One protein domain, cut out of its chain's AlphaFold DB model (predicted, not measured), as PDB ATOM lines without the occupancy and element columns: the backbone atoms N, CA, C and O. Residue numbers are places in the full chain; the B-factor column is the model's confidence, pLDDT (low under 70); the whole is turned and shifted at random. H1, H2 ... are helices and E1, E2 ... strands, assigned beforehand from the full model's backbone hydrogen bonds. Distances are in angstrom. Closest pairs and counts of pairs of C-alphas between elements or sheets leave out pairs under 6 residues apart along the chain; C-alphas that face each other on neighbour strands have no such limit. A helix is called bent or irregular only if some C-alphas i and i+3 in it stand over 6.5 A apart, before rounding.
ATOM      1  N   GLN A  11      -8.595  18.562  97.206       95.81
ATOM      2  CA  GLN A  11      -8.465  19.769  96.412       95.81
ATOM      3  C   GLN A  11      -7.345  20.663  96.961       95.81
ATOM      4  O   GLN A  11      -6.522  21.158  96.195       95.81
ATOM      5  N   ALA A  12      -7.238  20.800  98.283       96.62
ATOM      6  CA  ALA A  12      -6.177  21.580  98.914       96.62
ATOM      7  C   ALA A  12      -4.768  21.039  98.602       96.62
ATOM      8  O   ALA A  12      -3.846  21.820  98.350       96.62
ATOM      9  N   ILE A  13      -4.576  19.713  98.602       97.94
ATOM     10  CA  ILE A  13      -3.288  19.105  98.228       97.94
ATOM     11  C   ILE A  13      -3.000  19.285  96.740       97.94
ATOM     12  O   ILE A  13      -1.867  19.627  96.398       97.94
ATOM     13  N   GLN A  14      -4.002  19.129  95.875       97.12
ATOM     14  CA  GLN A  14      -3.854  19.377  94.443       97.12
ATOM     15  C   GLN A  14      -3.412  20.825  94.172       97.12
ATOM     16  O   GLN A  14      -2.403  21.052  93.503       97.12
ATOM     17  N   GLU A  15      -4.090  21.815  94.757       97.44
ATOM     18  CA  GLU A  15      -3.739  23.236  94.618       97.44
ATOM     19  C   GLU A  15      -2.312  23.517  95.123       97.44
ATOM     20  O   GLU A  15      -1.527  24.217  94.471       97.44
ATOM     21  N   ARG A  16      -1.924  22.919  96.260       96.94
ATOM     22  CA  ARG A  16      -0.562  23.034  96.804       96.94
ATOM     23  C   ARG A  16       0.475  22.381  95.888       96.94
ATOM     24  O   ARG A  16       1.562  22.937  95.714       96.94
ATOM     25  N   ALA A  17       0.160  21.237  95.289       96.81
ATOM     26  CA  ALA A  17       1.026  20.540  94.347       96.81
ATOM     27  C   ALA A  17       1.223  21.354  93.058       96.81
ATOM     28  O   ALA A  17       2.357  21.541  92.610       96.81
ATOM     29  N   GLU A  18       0.156  21.917  92.493       96.31
ATOM     30  CA  GLU A  18       0.225  22.805  91.330       96.31
ATOM     31  C   GLU A  18       1.076  24.048  91.622       96.31
ATOM     32  O   GLU A  18       1.976  24.399  90.845       96.31
ATOM     33  N   GLN A  19       0.874  24.670  92.786       95.88
ATOM     34  CA  GLN A  19       1.674  25.811  93.220       95.88
ATOM     35  C   GLN A  19       3.152  25.437  93.410       95.88
ATOM     36  O   GLN A  19       4.044  26.191  93.004       95.88
ATOM     37  N   ALA A  20       3.443  24.273  93.994       94.19
ATOM     38  CA  ALA A  20       4.805  23.781  94.175       94.19
ATOM     39  C   ALA A  20       5.503  23.517  92.829       94.19
ATOM     40  O   ALA A  20       6.639  23.964  92.639       94.19
ATOM     41  N   ARG A  21       4.809  22.897  91.860       94.00
ATOM     42  CA  ARG A  21       5.297  22.701  90.480       94.00
ATOM     43  C   ARG A  21       5.636  24.039  89.819       94.00
ATOM     44  O   ARG A  21       6.736  24.209  89.285       94.00
ATOM     45  N   ALA A  22       4.727  25.013  89.893       93.94
ATOM     46  CA  ALA A  22       4.931  26.342  89.317       93.94
ATOM     47  C   ALA A  22       6.127  27.071  89.952       93.94
ATOM     48  O   ALA A  22       6.974  27.624  89.246       93.94
ATOM     49  N   ASN A  23       6.243  27.016  91.281       93.25
ATOM     50  CA  ASN A  23       7.346  27.621  92.024       93.25
ATOM     51  C   ASN A  23       8.697  26.986  91.687       93.25
ATOM     52  O   ASN A  23       9.688  27.705  91.533       93.25
ATOM     53  N   LEU A  24       8.750  25.659  91.560       92.56
ATOM     54  CA  LEU A  24       9.970  24.941  91.204       92.56
ATOM     55  C   LEU A  24      10.456  25.349  89.808       92.56
ATOM     56  O   LEU A  24      11.629  25.696  89.640       92.56
ATOM     57  N   LYS A  25       9.540  25.407  88.836       91.75
ATOM     58  CA  LYS A  25       9.839  25.863  87.476       91.75
ATOM     59  C   LYS A  25      10.317  27.313  87.454       91.75
ATOM     60  O   LYS A  25      11.335  27.605  86.837       91.75
ATOM     61  N   ALA A  26       9.628  28.208  88.161       92.44
ATOM     62  CA  ALA A  26       9.970  29.628  88.188       92.44
ATOM     63  C   ALA A  26      11.323  29.909  88.865       92.44
ATOM     64  O   ALA A  26      12.073  30.763  88.401       92.44
ATOM     65  N   LYS A  27      11.645  29.203  89.957       91.56
ATOM     66  CA  LYS A  27      12.846  29.480  90.765       91.56
ATOM     67  C   LYS A  27      14.075  28.677  90.354       91.56
ATOM     68  O   LYS A  27      15.188  29.152  90.556       91.56
ATOM     69  N   ARG A  28      13.897  27.454  89.848       86.19
ATOM     70  CA  ARG A  28      15.002  26.528  89.539       86.19
ATOM     71  C   ARG A  28      15.068  26.114  88.071       86.19
ATOM     72  O   ARG A  28      16.004  25.418  87.700       86.19
ATOM     73  N   GLY A  29      14.090  26.499  87.248       88.38
ATOM     74  CA  GLY A  29      14.011  26.073  85.848       88.38
ATOM     75  C   GLY A  29      13.704  24.581  85.663       88.38
ATOM     76  O   GLY A  29      13.766  24.091  84.541       88.38
ATOM     77  N   LEU A  30      13.375  23.857  86.740       86.38
ATOM     78  CA  LEU A  30      13.096  22.422  86.711       86.38
ATOM     79  C   LEU A  30      11.612  22.171  86.424       86.38
ATOM     80  O   LEU A  30      10.745  22.736  87.090       86.38
ATOM     81  N   SER A  31      11.325  21.317  85.439       86.75
ATOM     82  CA  SER A  31       9.961  20.904  85.077       86.75
ATOM     83  C   SER A  31       9.547  19.560  85.674       86.75
ATOM     84  O   SER A  31       8.351  19.314  85.807       86.75
ATOM     85  N   ASP A  32      10.508  18.707  86.035       94.44
ATOM     86  CA  ASP A  32      10.245  17.425  86.689       94.44
ATOM     87  C   ASP A  32      10.194  17.599  88.211       94.44
ATOM     88  O   ASP A  32      11.193  17.473  88.923       94.44
ATOM     89  N   ALA A  33       9.015  17.969  88.708       95.31
ATOM     90  CA  ALA A  33       8.807  18.170  90.135       95.31
ATOM     91  C   ALA A  33       8.785  16.856  90.925       95.31
ATOM     92  O   ALA A  33       9.223  16.843  92.076       95.31
ATOM     93  N   LEU A  34       8.304  15.771  90.310       96.81
ATOM     94  CA  LEU A  34       8.221  14.462  90.947       96.81
ATOM     95  C   LEU A  34       9.615  13.876  91.160       96.81
ATOM     96  O   LEU A  34       9.956  13.565  92.300       96.81
ATOM     97  N   GLY A  35      10.443  13.822  90.112       97.31
ATOM     98  CA  GLY A  35      11.827  13.358  90.223       97.31
ATOM     99  C   GLY A  35      12.622  14.173  91.242       97.31
ATOM    100  O   GLY A  35      13.278  13.613  92.119       97.31
ATOM    101  N   PHE A  36      12.466  15.502  91.225       96.44
ATOM    102  CA  PHE A  36      13.108  16.370  92.212       96.44
ATOM    103  C   PHE A  36      12.672  16.063  93.656       96.44
ATOM    104  O   PHE A  36      13.514  16.020  94.553       96.44
ATOM    105  N   ALA A  37      11.375  15.854  93.904       97.50
ATOM    106  CA  ALA A  37      10.884  15.507  95.237       97.50
ATOM    107  C   ALA A  37      11.399  14.137  95.696       97.50
ATOM    108  O   ALA A  37      11.870  14.015  96.825       97.50
ATOM    109  N   ILE A  38      11.372  13.138  94.810       98.31
ATOM    110  CA  ILE A  38      11.909  11.798  95.065       98.31
ATOM    111  C   ILE A  38      13.375  11.878  95.491       98.31
ATOM    112  O   ILE A  38      13.736  11.300  96.513       98.31
ATOM    113  N   ASP A  39      14.207  12.625  94.765       97.12
ATOM    114  CA  ASP A  39      15.629  12.745  95.090       97.12
ATOM    115  C   ASP A  39      15.860  13.471  96.420       97.12
ATOM    116  O   ASP A  39      16.674  13.030  97.228       97.12
ATOM    117  N   VAL A  40      15.096  14.529  96.712       97.31
ATOM    118  CA  VAL A  40      15.183  15.239  98.000       97.31
ATOM    119  C   VAL A  40      14.829  14.328  99.179       97.31
ATOM    120  O   VAL A  40      15.496  14.378 100.217       97.31
ATOM    121  N   ILE A  41      13.775  13.525  99.048       98.19
ATOM    122  CA  ILE A  41      13.336  12.593 100.093       98.19
ATOM    123  C   ILE A  41      14.352  11.452 100.222       98.19
ATOM    124  O   ILE A  41      14.783  11.137 101.329       98.19
ATOM    125  N   TRP A  42      14.802  10.887  99.104       97.81
ATOM    126  CA  TRP A  42      15.799   9.821  99.079       97.81
ATOM    127  C   TRP A  42      17.119  10.244  99.734       97.81
ATOM    128  O   TRP A  42      17.611   9.564 100.634       97.81
ATOM    129  N   ASP A  43      17.651  11.412  99.375       97.50
ATOM    130  CA  ASP A  43      18.863  11.972  99.983       97.50
ATOM    131  C   ASP A  43      18.709  12.185 101.491       97.50
ATOM    132  O   ASP A  43      19.656  11.998 102.259       97.50
ATOM    133  N   ARG A  44      17.517  12.587 101.939       96.44
ATOM    134  CA  ARG A  44      17.212  12.786 103.360       96.44
ATOM    135  C   ARG A  44      17.245  11.466 104.127       96.44
ATOM    136  O   ARG A  44      17.813  11.425 105.216       96.44
ATOM    137  N   LEU A  45      16.666  10.412 103.560       95.75
ATOM    138  CA  LEU A  45      16.608   9.083 104.169       95.75
ATOM    139  C   LEU A  45      17.985   8.407 104.178       95.75
ATOM    140  O   LEU A  45      18.362   7.837 105.193       95.75
ATOM    141  N   ASN A  46      18.788   8.572 103.124       94.50
ATOM    142  CA  ASN A  46      20.167   8.068 103.095       94.50
ATOM    143  C   ASN A  46      21.075   8.715 104.147       94.50
ATOM    144  O   ASN A  46      22.017   8.089 104.624       94.50
ATOM    145  N   ARG A  47      20.827   9.981 104.500       94.19
ATOM    146  CA  ARG A  47      21.606  10.671 105.542       94.19
ATOM    147  C   ARG A  47      21.245  10.199 106.943       94.19
ATOM    148  O   ARG A  47      22.113  10.164 107.807       94.19
ATOM    149  N   ASP A  48      19.969   9.924 107.179       93.56
ATOM    150  CA  ASP A  48      19.452   9.463 108.464       93.56
ATOM    151  C   ASP A  48      18.112   8.739 108.215       93.56
ATOM    152  O   ASP A  48      17.080   9.413 108.054       93.56
ATOM    153  N   PRO A  49      18.116   7.387 108.177       94.00
ATOM    154  CA  PRO A  49      16.925   6.580 107.921       94.00
ATOM    155  C   PRO A  49      15.781   6.883 108.885       94.00
ATOM    156  O   PRO A  49      14.624   6.869 108.474       94.00
ATOM    157  N   MET A  50      16.075   7.292 110.129       94.56
ATOM    158  CA  MET A  50      15.066   7.635 111.142       94.56
ATOM    159  C   MET A  50      14.175   8.815 110.746       94.56
ATOM    160  O   MET A  50      13.106   8.999 111.334       94.56
ATOM    161  N   ASN A  51      14.549   9.601 109.728       95.25
ATOM    162  CA  ASN A  51      13.672  10.636 109.181       95.25
ATOM    163  C   ASN A  51      12.365  10.077 108.610       95.25
ATOM    164  O   ASN A  51      11.408  10.843 108.496       95.25
ATOM    165  N   TYR A  52      12.282   8.777 108.315       97.31
ATOM    166  CA  TYR A  52      11.044   8.141 107.871       97.31
ATOM    167  C   TYR A  52       9.881   8.394 108.850       97.31
ATOM    168  O   TYR A  52       8.757   8.670 108.433       97.31
ATOM    169  N   ARG A  53      10.173   8.433 110.162       97.44
ATOM    170  CA  ARG A  53       9.174   8.673 111.214       97.44
ATOM    171  C   ARG A  53       8.494  10.032 111.102       97.44
ATOM    172  O   ARG A  53       7.338  10.170 111.490       97.44
ATOM    173  N   SER A  54       9.186  11.022 110.536       97.44
ATOM    174  CA  SER A  54       8.632  12.366 110.346       97.44
ATOM    175  C   SER A  54       7.515  12.427 109.301       97.44
ATOM    176  O   SER A  54       6.769  13.398 109.278       97.44
ATOM    177  N   TYR A  55       7.354  11.385 108.479       98.00
ATOM    178  CA  TYR A  55       6.224  11.252 107.558       98.00
ATOM    179  C   TYR A  55       4.982  10.633 108.208       98.00
ATOM    180  O   TYR A  55       3.914  10.635 107.599       98.00
ATOM    181  N   GLY A  56       5.096  10.106 109.432       97.06
ATOM    182  CA  GLY A  56       3.984   9.498 110.158       97.06
ATOM    183  C   GLY A  56       3.195   8.495 109.303       97.06
ATOM    184  O   GLY A  56       3.802   7.651 108.641       97.06
ATOM    185  N   PRO A  57       1.852   8.555 109.282       97.06
ATOM    186  CA  PRO A  57       1.047   7.591 108.535       97.06
ATOM    187  C   PRO A  57       1.275   7.648 107.013       97.06
ATOM    188  O   PRO A  57       1.086   6.640 106.336       97.06
ATOM    189  N   TYR A  58       1.762   8.775 106.477       98.38
ATOM    190  CA  TYR A  58       2.101   8.920 105.057       98.38
ATOM    191  C   TYR A  58       3.371   8.165 104.644       98.38
ATOM    192  O   TYR A  58       3.638   8.041 103.448       98.38
ATOM    193  N   TRP A  59       4.154   7.644 105.597       98.38
ATOM    194  CA  TRP A  59       5.405   6.944 105.305       98.38
ATOM    195  C   TRP A  59       5.239   5.821 104.277       98.38
ATOM    196  O   TRP A  59       6.018   5.734 103.333       98.38
ATOM    197  N   TRP A  60       4.204   4.990 104.415       98.25
ATOM    198  CA  TRP A  60       4.011   3.844 103.523       98.25
ATOM    199  C   TRP A  60       3.741   4.257 102.078       98.25
ATOM    200  O   TRP A  60       4.171   3.576 101.151       98.25
ATOM    201  N   THR A  61       3.082   5.397 101.883       98.12
ATOM    202  CA  THR A  61       2.870   5.986 100.558       98.12
ATOM    203  C   THR A  61       4.166   6.563 100.003       98.12
ATOM    204  O   THR A  61       4.479   6.338  98.838       98.12
ATOM    205  N   VAL A  62       4.966   7.244 100.832       98.50
ATOM    206  CA  VAL A  62       6.305   7.709 100.433       98.50
ATOM    207  C   VAL A  62       7.167   6.528  99.994       98.50
ATOM    208  O   VAL A  62       7.747   6.571  98.913       98.50
ATOM    209  N   LYS A  63       7.216   5.458 100.794       98.25
ATOM    210  CA  LYS A  63       8.001   4.255 100.506       98.25
ATOM    211  C   LYS A  63       7.581   3.605  99.186       98.25
ATOM    212  O   LYS A  63       8.443   3.325  98.359       98.25
ATOM    213  N   ASP A  64       6.278   3.446  98.954       98.06
ATOM    214  CA  ASP A  64       5.741   2.906  97.698       98.06
ATOM    215  C   ASP A  64       6.104   3.769  96.478       98.06
ATOM    216  O   ASP A  64       6.567   3.238  95.468       98.06
ATOM    217  N   VAL A  65       5.966   5.098  96.571       98.19
ATOM    218  CA  VAL A  65       6.385   6.008  95.491       98.19
ATOM    219  C   VAL A  65       7.887   5.862  95.233       98.19
ATOM    220  O   VAL A  65       8.302   5.696  94.092       98.19
ATOM    221  N   LEU A  66       8.725   5.851  96.270       98.12
ATOM    222  CA  LEU A  66      10.169   5.663  96.101       98.12
ATOM    223  C   LEU A  66      10.501   4.329  95.407       98.12
ATOM    224  O   LEU A  66      11.300   4.315  94.470       98.12
ATOM    225  N   GLN A  67       9.860   3.228  95.809       97.06
ATOM    226  CA  GLN A  67      10.062   1.901  95.216       97.06
ATOM    227  C   GLN A  67       9.630   1.846  93.747       97.06
ATOM    228  O   GLN A  67      10.388   1.363  92.902       97.06
ATOM    229  N   ARG A  68       8.445   2.375  93.406       96.25
ATOM    230  CA  ARG A  68       7.949   2.416  92.015       96.25
ATOM    231  C   ARG A  68       8.833   3.253  91.094       96.25
ATOM    232  O   ARG A  68       8.864   3.005  89.892       96.25
ATOM    233  N   HIS A  69       9.585   4.191  91.663       96.56
ATOM    234  CA  HIS A  69      10.573   5.014  90.967       96.56
ATOM    235  C   HIS A  69      12.018   4.505  91.144       96.56
ATOM    236  O   HIS A  69      12.979   5.237  90.908       96.56
ATOM    237  N   GLY A  70      12.184   3.232  91.519       96.44
ATOM    238  CA  GLY A  70      13.454   2.504  91.454       96.44
ATOM    239  C   GLY A  70      14.407   2.724  92.629       96.44
ATOM    240  O   GLY A  70      15.586   2.399  92.506       96.44
ATOM    241  N   LYS A  71      13.948   3.283  93.755       96.38
ATOM    242  CA  LYS A  71      14.770   3.396  94.970       96.38
ATOM    243  C   LYS A  71      14.684   2.109  95.798       96.38
ATOM    244  O   LYS A  71      13.599   1.601  96.075       96.38
ATOM    245  N   GLU A  72      15.834   1.602  96.229       93.19
ATOM    246  CA  GLU A  72      15.943   0.375  97.026       93.19
ATOM    247  C   GLU A  72      15.816   0.693  98.522       93.19
ATOM    248  O   GLU A  72      16.798   1.019  99.180       93.19
ATOM    249  N   ILE A  73      14.596   0.629  99.062       91.38
ATOM    250  CA  ILE A  73      14.290   1.057 100.441       91.38
ATOM    251  C   ILE A  73      13.657  -0.054 101.297       91.38
ATOM    252  O   ILE A  73      12.863   0.202 102.194       91.38
ATOM    253  N   GLY A  74      13.989  -1.313 101.003       91.88
ATOM    254  CA  GLY A  74      13.397  -2.477 101.674       91.88
ATOM    255  C   GLY A  74      12.028  -2.867 101.108       91.88
ATOM    256  O   GLY A  74      11.685  -2.426 100.012       91.88
ATOM    257  N   GLN A  75      11.280  -3.737 101.793       91.69
ATOM    258  CA  GLN A  75      10.018  -4.344 101.322       91.69
ATOM    259  C   GLN A  75       8.871  -4.306 102.348       91.69
ATOM    260  O   GLN A  75       7.738  -4.637 101.998       91.69
ATOM    261  N   ASP A  76       9.133  -3.907 103.595       93.81
ATOM    262  CA  ASP A  76       8.107  -3.767 104.626       93.81
ATOM    263  C   ASP A  76       7.042  -2.761 104.176       93.81
ATOM    264  O   ASP A  76       7.355  -1.738 103.554       93.81
ATOM    265  N   SER A  77       5.778  -3.061 104.450       93.75
ATOM    266  CA  SER A  77       4.647  -2.263 103.984       93.75
ATOM    267  C   SER A  77       3.432  -2.448 104.883       93.75
ATOM    268  O   SER A  77       3.220  -3.503 105.479       93.75
ATOM    269  N   HIS A  78       2.582  -1.422 104.941       95.25
ATOM    270  CA  HIS A  78       1.315  -1.496 105.659       95.25
ATOM    271  C   HIS A  78       0.172  -0.992 104.775       95.25
ATOM    272  O   HIS A  78      -0.214   0.177 104.810       95.25
ATOM    273  N   GLU A  79      -0.361  -1.905 103.962       93.94
ATOM    274  CA  GLU A  79      -1.300  -1.602 102.876       93.94
ATOM    275  C   GLU A  79      -2.549  -0.842 103.332       93.94
ATOM    276  O   GLU A  79      -2.974   0.113 102.684       93.94
ATOM    277  N   MET A  80      -3.111  -1.224 104.481       93.75
ATOM    278  CA  MET A  80      -4.303  -0.574 105.025       93.75
ATOM    279  C   MET A  80      -4.055   0.914 105.289       93.75
ATOM    280  O   MET A  80      -4.854   1.743 104.867       93.75
ATOM    281  N   VAL A  81      -2.929   1.264 105.917       95.25
ATOM    282  CA  VAL A  81      -2.572   2.667 106.173       95.25
ATOM    283  C   VAL A  81      -2.244   3.365 104.855       95.25
ATOM    284  O   VAL A  81      -2.776   4.436 104.586       95.25
ATOM    285  N   ARG A  82      -1.446   2.734 103.987       96.44
ATOM    286  CA  ARG A  82      -1.086   3.291 102.675       96.44
ATOM    287  C   ARG A  82      -2.314   3.721 101.870       96.44
ATOM    288  O   ARG A  82      -2.360   4.857 101.421       96.44
ATOM    289  N   SER A  83      -3.323   2.854 101.766       95.00
ATOM    290  CA  SER A  83      -4.551   3.123 101.001       95.00
ATOM    291  C   SER A  83      -5.358   4.325 101.504       95.00
ATOM    292  O   SER A  83      -6.066   4.965 100.728       95.00
ATOM    293  N   VAL A  84      -5.253   4.642 102.797       95.88
ATOM    294  CA  VAL A  84      -5.934   5.790 103.405       95.88
ATOM    295  C   VAL A  84      -5.131   7.069 103.188       95.88
ATOM    296  O   VAL A  84      -5.694   8.115 102.868       95.88
ATOM    297  N   TYR A  85      -3.809   6.984 103.324       97.00
ATOM    298  CA  TYR A  85      -2.892   8.118 103.254       97.00
ATOM    299  C   TYR A  85      -2.220   8.227 101.876       97.00
ATOM    300  O   TYR A  85      -1.024   8.506 101.775       97.00
ATOM    301  N   SER A  86      -2.987   8.019 100.802       95.88
ATOM    302  CA  SER A  86      -2.525   8.115  99.411       95.88
ATOM    303  C   SER A  86      -3.449   8.946  98.524       95.88
ATOM    304  O   SER A  86      -4.670   9.005  98.715       95.88
ATOM    305  N   PHE A  87      -2.853   9.544  97.500       96.31
ATOM    306  CA  PHE A  87      -3.526  10.289  96.442       96.31
ATOM    307  C   PHE A  87      -3.382   9.543  95.113       96.31
ATOM    308  O   PHE A  87      -2.599   8.602  95.009       96.31
ATOM    309  N   GLU A  88      -4.176   9.931  94.115       93.88
ATOM    310  CA  GLU A  88      -4.115   9.298  92.791       93.88
ATOM    311  C   GLU A  88      -2.820   9.660  92.046       93.88
ATOM    312  O   GLU A  88      -2.269   8.826  91.330       93.88
ATOM    313  N   ASP A  89      -2.312  10.882  92.244       96.50
ATOM    314  CA  ASP A  89      -1.027  11.343  91.719       96.50
ATOM    315  C   ASP A  89       0.093  11.153  92.761       96.50
ATOM    316  O   ASP A  89      -0.043  11.463  93.954       96.50
ATOM    317  N   ASP A  90       1.237  10.642  92.301       97.81
ATOM    318  CA  ASP A  90       2.408  10.394  93.149       97.81
ATOM    319  C   ASP A  90       2.947  11.680  93.773       97.81
ATOM    320  O   ASP A  90       3.330  11.705  94.942       97.81
ATOM    321  N   TYR A  91       2.988  12.768  93.006       97.81
ATOM    322  CA  TYR A  91       3.525  14.028  93.494       97.81
ATOM    323  C   TYR A  91       2.587  14.664  94.518       97.81
ATOM    324  O   TYR A  91       3.062  15.164  95.532       97.81
ATOM    325  N   GLU A  92       1.272  14.598  94.314       98.31
ATOM    326  CA  GLU A  92       0.282  14.978  95.332       98.31
ATOM    327  C   GLU A  92       0.468  14.177  96.624       98.31
ATOM    328  O   GLU A  92       0.500  14.757  97.710       98.31
ATOM    329  N   SER A  93       0.694  12.865  96.511       98.19
ATOM    330  CA  SER A  93       0.992  12.008  97.662       98.19
ATOM    331  C   SER A  93       2.251  12.458  98.412       98.19
ATOM    332  O   SER A  93       2.242  12.549  99.642       98.19
ATOM    333  N   LEU A  94       3.325  12.804  97.693       98.50
ATOM    334  CA  LEU A  94       4.547  13.333  98.307       98.50
ATOM    335  C   LEU A  94       4.339  14.727  98.918       98.50
ATOM    336  O   LEU A  94       4.916  15.027  99.962       98.50
ATOM    337  N   ILE A  95       3.499  15.575  98.324       98.31
ATOM    338  CA  ILE A  95       3.167  16.901  98.866       98.31
ATOM    339  C   ILE A  95       2.339  16.779 100.147       98.31
ATOM    340  O   ILE A  95       2.588  17.522 101.099       98.31
ATOM    341  N   ALA A  96       1.407  15.830 100.217       98.44
ATOM    342  CA  ALA A  96       0.692  15.503 101.446       98.44
ATOM    343  C   ALA A  96       1.657  15.005 102.534       98.44
ATOM    344  O   ALA A  96       1.611  15.489 103.665       98.44
ATOM    345  N   ALA A  97       2.595  14.123 102.180       98.50
ATOM    346  CA  ALA A  97       3.604  13.626 103.108       98.50
ATOM    347  C   ALA A  97       4.534  14.735 103.633       98.50
ATOM    348  O   ALA A  97       4.780  14.811 104.836       98.50
ATOM    349  N   GLU A  98       5.024  15.633 102.771       98.19
ATOM    350  CA  GLU A  98       5.818  16.793 103.207       98.19
ATOM    351  C   GLU A  98       4.968  17.778 104.031       98.19
ATOM    352  O   GLU A  98       5.460  18.329 105.009       98.19
ATOM    353  N   THR A  99       3.676  17.942 103.721       98.00
ATOM    354  CA  THR A  99       2.754  18.774 104.519       98.00
ATOM    355  C   THR A  99       2.567  18.214 105.929       98.00
ATOM    356  O   THR A  99       2.615  18.966 106.903       98.00
ATOM    357  N   PHE A 100       2.392  16.897 106.061       98.12
ATOM    358  CA  PHE A 100       2.375  16.240 107.366       98.12
ATOM    359  C   PHE A 100       3.710  16.421 108.089       98.12
ATOM    360  O   PHE A 100       3.738  16.702 109.285       98.12
ATOM    361  N   ARG A 101       4.820  16.282 107.363       97.56
ATOM    362  CA  ARG A 101       6.158  16.420 107.927       97.56
ATOM    363  C   ARG A 101       6.419  17.816 108.486       97.56
ATOM    364  O   ARG A 101       7.025  17.915 109.550       97.56
ATOM    365  N   ASP A 102       5.964  18.868 107.811       97.31
ATOM    366  CA  ASP A 102       6.039  20.240 108.329       97.31
ATOM    367  C   ASP A 102       5.331  20.326 109.693       97.31
ATOM    368  O   ASP A 102       5.941  20.714 110.689       97.31
ATOM    369  N   TRP A 103       4.087  19.835 109.778       96.81
ATOM    370  CA  TRP A 103       3.346  19.762 111.044       96.81
ATOM    371  C   TRP A 103       4.076  18.930 112.110       96.81
ATOM    372  O   TRP A 103       4.132  19.327 113.276       96.81
ATOM    373  N   TYR A 104       4.650  17.786 111.733       97.38
ATOM    374  CA  TYR A 104       5.390  16.925 112.650       97.38
ATOM    375  C   TYR A 104       6.581  17.666 113.255       97.38
ATOM    376  O   TYR A 104       6.770  17.636 114.466       97.38
ATOM    377  N   LEU A 105       7.378  18.349 112.432       95.81
ATOM    378  CA  LEU A 105       8.563  19.065 112.900       95.81
ATOM    379  C   LEU A 105       8.221  20.284 113.757       95.81
ATOM    380  O   LEU A 105       8.991  20.616 114.658       95.81
ATOM    381  N   ASP A 106       7.078  20.916 113.502       96.88
ATOM    382  CA  ASP A 106       6.617  22.072 114.268       96.88
ATOM    383  C   ASP A 106       6.006  21.682 115.624       96.88
ATOM    384  O   ASP A 106       5.988  22.494 116.551       96.88
ATOM    385  N   THR A 107       5.486  20.456 115.757       94.94
ATOM    386  CA  THR A 107       4.657  20.066 116.914       94.94
ATOM    387  C   THR A 107       5.172  18.876 117.715       94.94
ATOM    388  O   THR A 107       4.780  18.720 118.871       94.94
ATOM    389  N   GLN A 108       6.030  18.033 117.139       92.25
ATOM    390  CA  GLN A 108       6.487  16.785 117.746       92.25
ATOM    391  C   GLN A 108       7.982  16.818 118.051       92.25
ATOM    392  O   GLN A 108       8.793  17.405 117.334       92.25
ATOM    393  N   PHE A 109       8.377  16.103 119.104       90.06
ATOM    394  CA  PHE A 109       9.786  15.791 119.311       90.06
ATOM    395  C   PHE A 109      10.285  14.853 118.206       90.06
ATOM    396  O   PHE A 109       9.619  13.879 117.844       90.06
ATOM    397  N   LYS A 110      11.492  15.120 117.687       87.38
ATOM    398  CA  LYS A 110      12.124  14.253 116.685       87.38
ATOM    399  C   LYS A 110      12.198  12.817 117.216       87.38
ATOM    400  O   LYS A 110      12.733  12.578 118.295       87.38
ATOM    401  N   GLY A 111      11.713  11.871 116.417       87.94
ATOM    402  CA  GLY A 111      11.756  10.443 116.724       87.94
ATOM    403  C   GLY A 111      10.446   9.877 117.270       87.94
ATOM    404  O   GLY A 111      10.328   8.651 117.308       87.94
ATOM    405  N   THR A 112       9.458  10.722 117.608       94.12
ATOM    406  CA  THR A 112       8.078  10.286 117.866       94.12
ATOM    407  C   THR A 112       7.591   9.415 116.715       94.12
ATOM    408  O   THR A 112       7.668   9.819 115.554       94.12
ATOM    409  N   ASN A 113       7.095   8.226 117.046       96.31
ATOM    410  CA  ASN A 113       6.563   7.254 116.096       96.31
ATOM    411  C   ASN A 113       5.145   6.786 116.455       96.31
ATOM    412  O   ASN A 113       4.632   5.875 115.816       96.31
ATOM    413  N   GLN A 114       4.514   7.387 117.462       96.12
ATOM    414  CA  GLN A 114       3.139   7.089 117.846       96.12
ATOM    415  C   GLN A 114       2.217   8.222 117.403       96.12
ATOM    416  O   GLN A 114       2.486   9.389 117.680       96.12
ATOM    417  N   PHE A 115       1.131   7.868 116.723       95.06
ATOM    418  CA  PHE A 115       0.190   8.808 116.123       95.06
ATOM    419  C   PHE A 115      -1.236   8.402 116.466       95.06
ATOM    420  O   PHE A 115      -1.622   7.252 116.277       95.06
ATOM    421  N   LEU A 116      -2.040   9.344 116.948       94.31
ATOM    422  CA  LEU A 116      -3.476   9.132 117.089       94.31
ATOM    423  C   LEU A 116      -4.105   9.203 115.694       94.31
ATOM    424  O   LEU A 116      -4.193  10.292 115.138       94.31
ATOM    425  N   LEU A 117      -4.491   8.064 115.116       92.12
ATOM    426  CA  LEU A 117      -5.111   8.038 113.781       92.12
ATOM    427  C   LEU A 117      -6.633   7.934 113.838       92.12
ATOM    428  O   LEU A 117      -7.302   8.232 112.856       92.12
ATOM    429  N   ASP A 118      -7.189   7.526 114.974       91.56
ATOM    430  CA  ASP A 118      -8.623   7.373 115.184       91.56
ATOM    431  C   ASP A 118      -9.021   8.121 116.453       91.56
ATOM    432  O   ASP A 118      -8.748   7.695 117.579       91.56
ATOM    433  N   ARG A 119      -9.636   9.287 116.255       87.94
ATOM    434  CA  ARG A 119     -10.040  10.168 117.353       87.94
ATOM    435  C   ARG A 119     -11.255   9.637 118.104       87.94
ATOM    436  O   ARG A 119     -11.429   9.989 119.266       87.94
ATOM    437  N   GLU A 120     -12.084   8.812 117.469       87.50
ATOM    438  CA  GLU A 120     -13.287   8.263 118.098       87.50
ATOM    439  C   GLU A 120     -12.925   7.244 119.178       87.50
ATOM    440  O   GLU A 120     -13.493   7.262 120.270       87.50
ATOM    441  N   THR A 121     -11.952   6.381 118.888       87.56
ATOM    442  CA  THR A 121     -11.500   5.333 119.815       87.56
ATOM    443  C   THR A 121     -10.365   5.785 120.731       87.56
ATOM    444  O   THR A 121     -10.204   5.232 121.818       87.56
ATOM    445  N   GLY A 122      -9.575   6.785 120.324       85.31
ATOM    446  CA  GLY A 122      -8.380   7.195 121.063       85.31
ATOM    447  C   GLY A 122      -7.167   6.286 120.823       85.31
ATOM    448  O   GLY A 122      -6.152   6.438 121.504       85.31
ATOM    449  N   GLU A 123      -7.254   5.329 119.892       85.88
ATOM    450  CA  GLU A 123      -6.185   4.363 119.637       85.88
ATOM    451  C   GLU A 123      -4.988   4.993 118.917       85.88
ATOM    452  O   GLU A 123      -5.096   5.601 117.847       85.88
ATOM    453  N   THR A 124      -3.800   4.787 119.486       90.69
ATOM    454  CA  THR A 124      -2.539   5.200 118.871       90.69
ATOM    455  C   THR A 124      -2.017   4.129 117.921       90.69
ATOM    456  O   THR A 124      -1.814   2.979 118.306       90.69
ATOM    457  N   TYR A 125      -1.701   4.533 116.701       94.06
ATOM    458  CA  TYR A 125      -0.908   3.772 115.752       94.06
ATOM    459  C   TYR A 125       0.584   3.957 116.043       94.06
ATOM    460  O   TYR A 125       1.047   5.085 116.211       94.06
ATOM    461  N   THR A 126       1.349   2.865 116.066       96.19
ATOM    462  CA  THR A 126       2.815   2.925 116.136       96.19
ATOM    463  C   THR A 126       3.390   2.685 114.749       96.19
ATOM    464  O   THR A 126       3.236   1.606 114.183       96.19
ATOM    465  N   LEU A 127       4.068   3.692 114.210       97.06
ATOM    466  CA  LEU A 127       4.833   3.586 112.983       97.06
ATOM    467  C   LEU A 127       6.144   2.844 113.257       97.06
ATOM    468  O   LEU A 127       7.010   3.327 113.987       97.06
ATOM    469  N   PHE A 128       6.300   1.696 112.618       96.62
ATOM    470  CA  PHE A 128       7.507   0.888 112.670       96.62
ATOM    471  C   PHE A 128       7.746   0.310 111.280       96.62
ATOM    472  O   PHE A 128       6.843  -0.305 110.720       96.62
ATOM    473  N   ASP A 129       8.929   0.554 110.728       96.06
ATOM    474  CA  ASP A 129       9.366  -0.026 109.463       96.06
ATOM    475  C   ASP A 129      10.688  -0.735 109.717       96.06
ATOM    476  O   ASP A 129      11.709  -0.091 109.969       96.06
ATOM    477  N   SER A 130      10.655  -2.063 109.683       94.38
ATOM    478  CA  SER A 130      11.817  -2.881 110.019       94.38
ATOM    479  C   SER A 130      13.034  -2.602 109.129       94.38
ATOM    480  O   SER A 130      14.162  -2.687 109.618       94.38
ATOM    481  N   ASP A 131      12.823  -2.188 107.875       93.81
ATOM    482  CA  ASP A 131      13.899  -1.862 106.931       93.81
ATOM    483  C   ASP A 131      14.589  -0.533 107.261       93.81
ATOM    484  O   ASP A 131      15.741  -0.317 106.893       93.81
ATOM    485  N   MET A 132      13.887   0.370 107.950       92.88
ATOM    486  CA  MET A 132      14.400   1.696 108.309       92.88
ATOM    487  C   MET A 132      14.994   1.733 109.717       92.88
ATOM    488  O   MET A 132      15.807   2.607 110.018       92.88
ATOM    489  N   GLU A 133      14.570   0.815 110.586       89.00
ATOM    490  CA  GLU A 133      14.968   0.715 111.998       89.00
ATOM    491  C   GLU A 133      16.337   0.058 112.188       89.00
ATOM    492  O   GLU A 133      17.022   0.299 113.186       89.00
TER     493      GLU A 133
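This is residues 11 to 133 of the 137 residues of an uncharacterized protein of Thermochromatium tepidum ATCC 43061 (UniProt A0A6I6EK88). Two helices, H5 and the sharply kinked H3, pack on each other as the core; H2 spans one side of this pair, its residues 33 to 37 meeting residues 90 to 94 of H5 and its Leu 45 coming close to Asn 51 of H3, and H1 packs with its residues 13 to 17 on residues 91 to 96 of H5, about perpendicular to it. Far from H1 sits a small hairpin, E1 and E2, while short H4 and H6 pack on H3. The 123 printed residues hold, in order, H1 to H5, E1, E2 and H6, mostly helix, with one antiparallel sheet, E1 - E2. The whole is compact, with a radius of gyration of the C-alphas of 14.5 A and spans of 45 by 31 by 27 A.

Find C-alpha 11 at (-8.465, 19.769, 96.412); from there H1 runs 25.4 A to residue 28. Next come H2, residues 33 to 47, 21.4 A, and H3, residues 49 to 68, 18.7 A. H3 is irregular, with C-alphas 54 and 57 9.1 A apart and a kink of 124 degrees near residue 57. H4 is residues 79 to 84; H5, residues 90 to 107, runs 25.8 A. E1 is residues 114 to 116, E2 124 to 126, and H6 130 to 133, ending at C-alpha 133, (14.968, 0.715, 111.998).

Start at the hub, H3, whose rough line runs opposite ways to H5 at a shallow tilt of 2 degrees; they touch, closest at C-alphas 55 and 101, 5.2 A. H3 also touches H2, closest at C-alphas 45 and 51, 6.0 A; H4, at 60 and 82, 5.2 A; and, with residues 49 to 52 alone, H6, at 49 and 132, 5.5 A. With residues 13 to 17 alone, H1 touches H5, about perpendicular at 86 degrees, closest at C-alphas 17 and 92, 5.7 A. In the hairpin, N 115 and O 125 are 2.8 A apart, within hydrogen-bond range. In H1, H2 and H5 every O i to N i+4 pair is within range; H3 has 7 of 16, beside 14 of 17 O i to N i+3 pairs, H4 has 1 of 2, and H6 is too short for such a pair.

The C-alphas farthest apart, of Gly 29 and Thr 121, are 47.3 A apart. The printed part has no cut, no link is long, and no printed residue is under pLDDT 70.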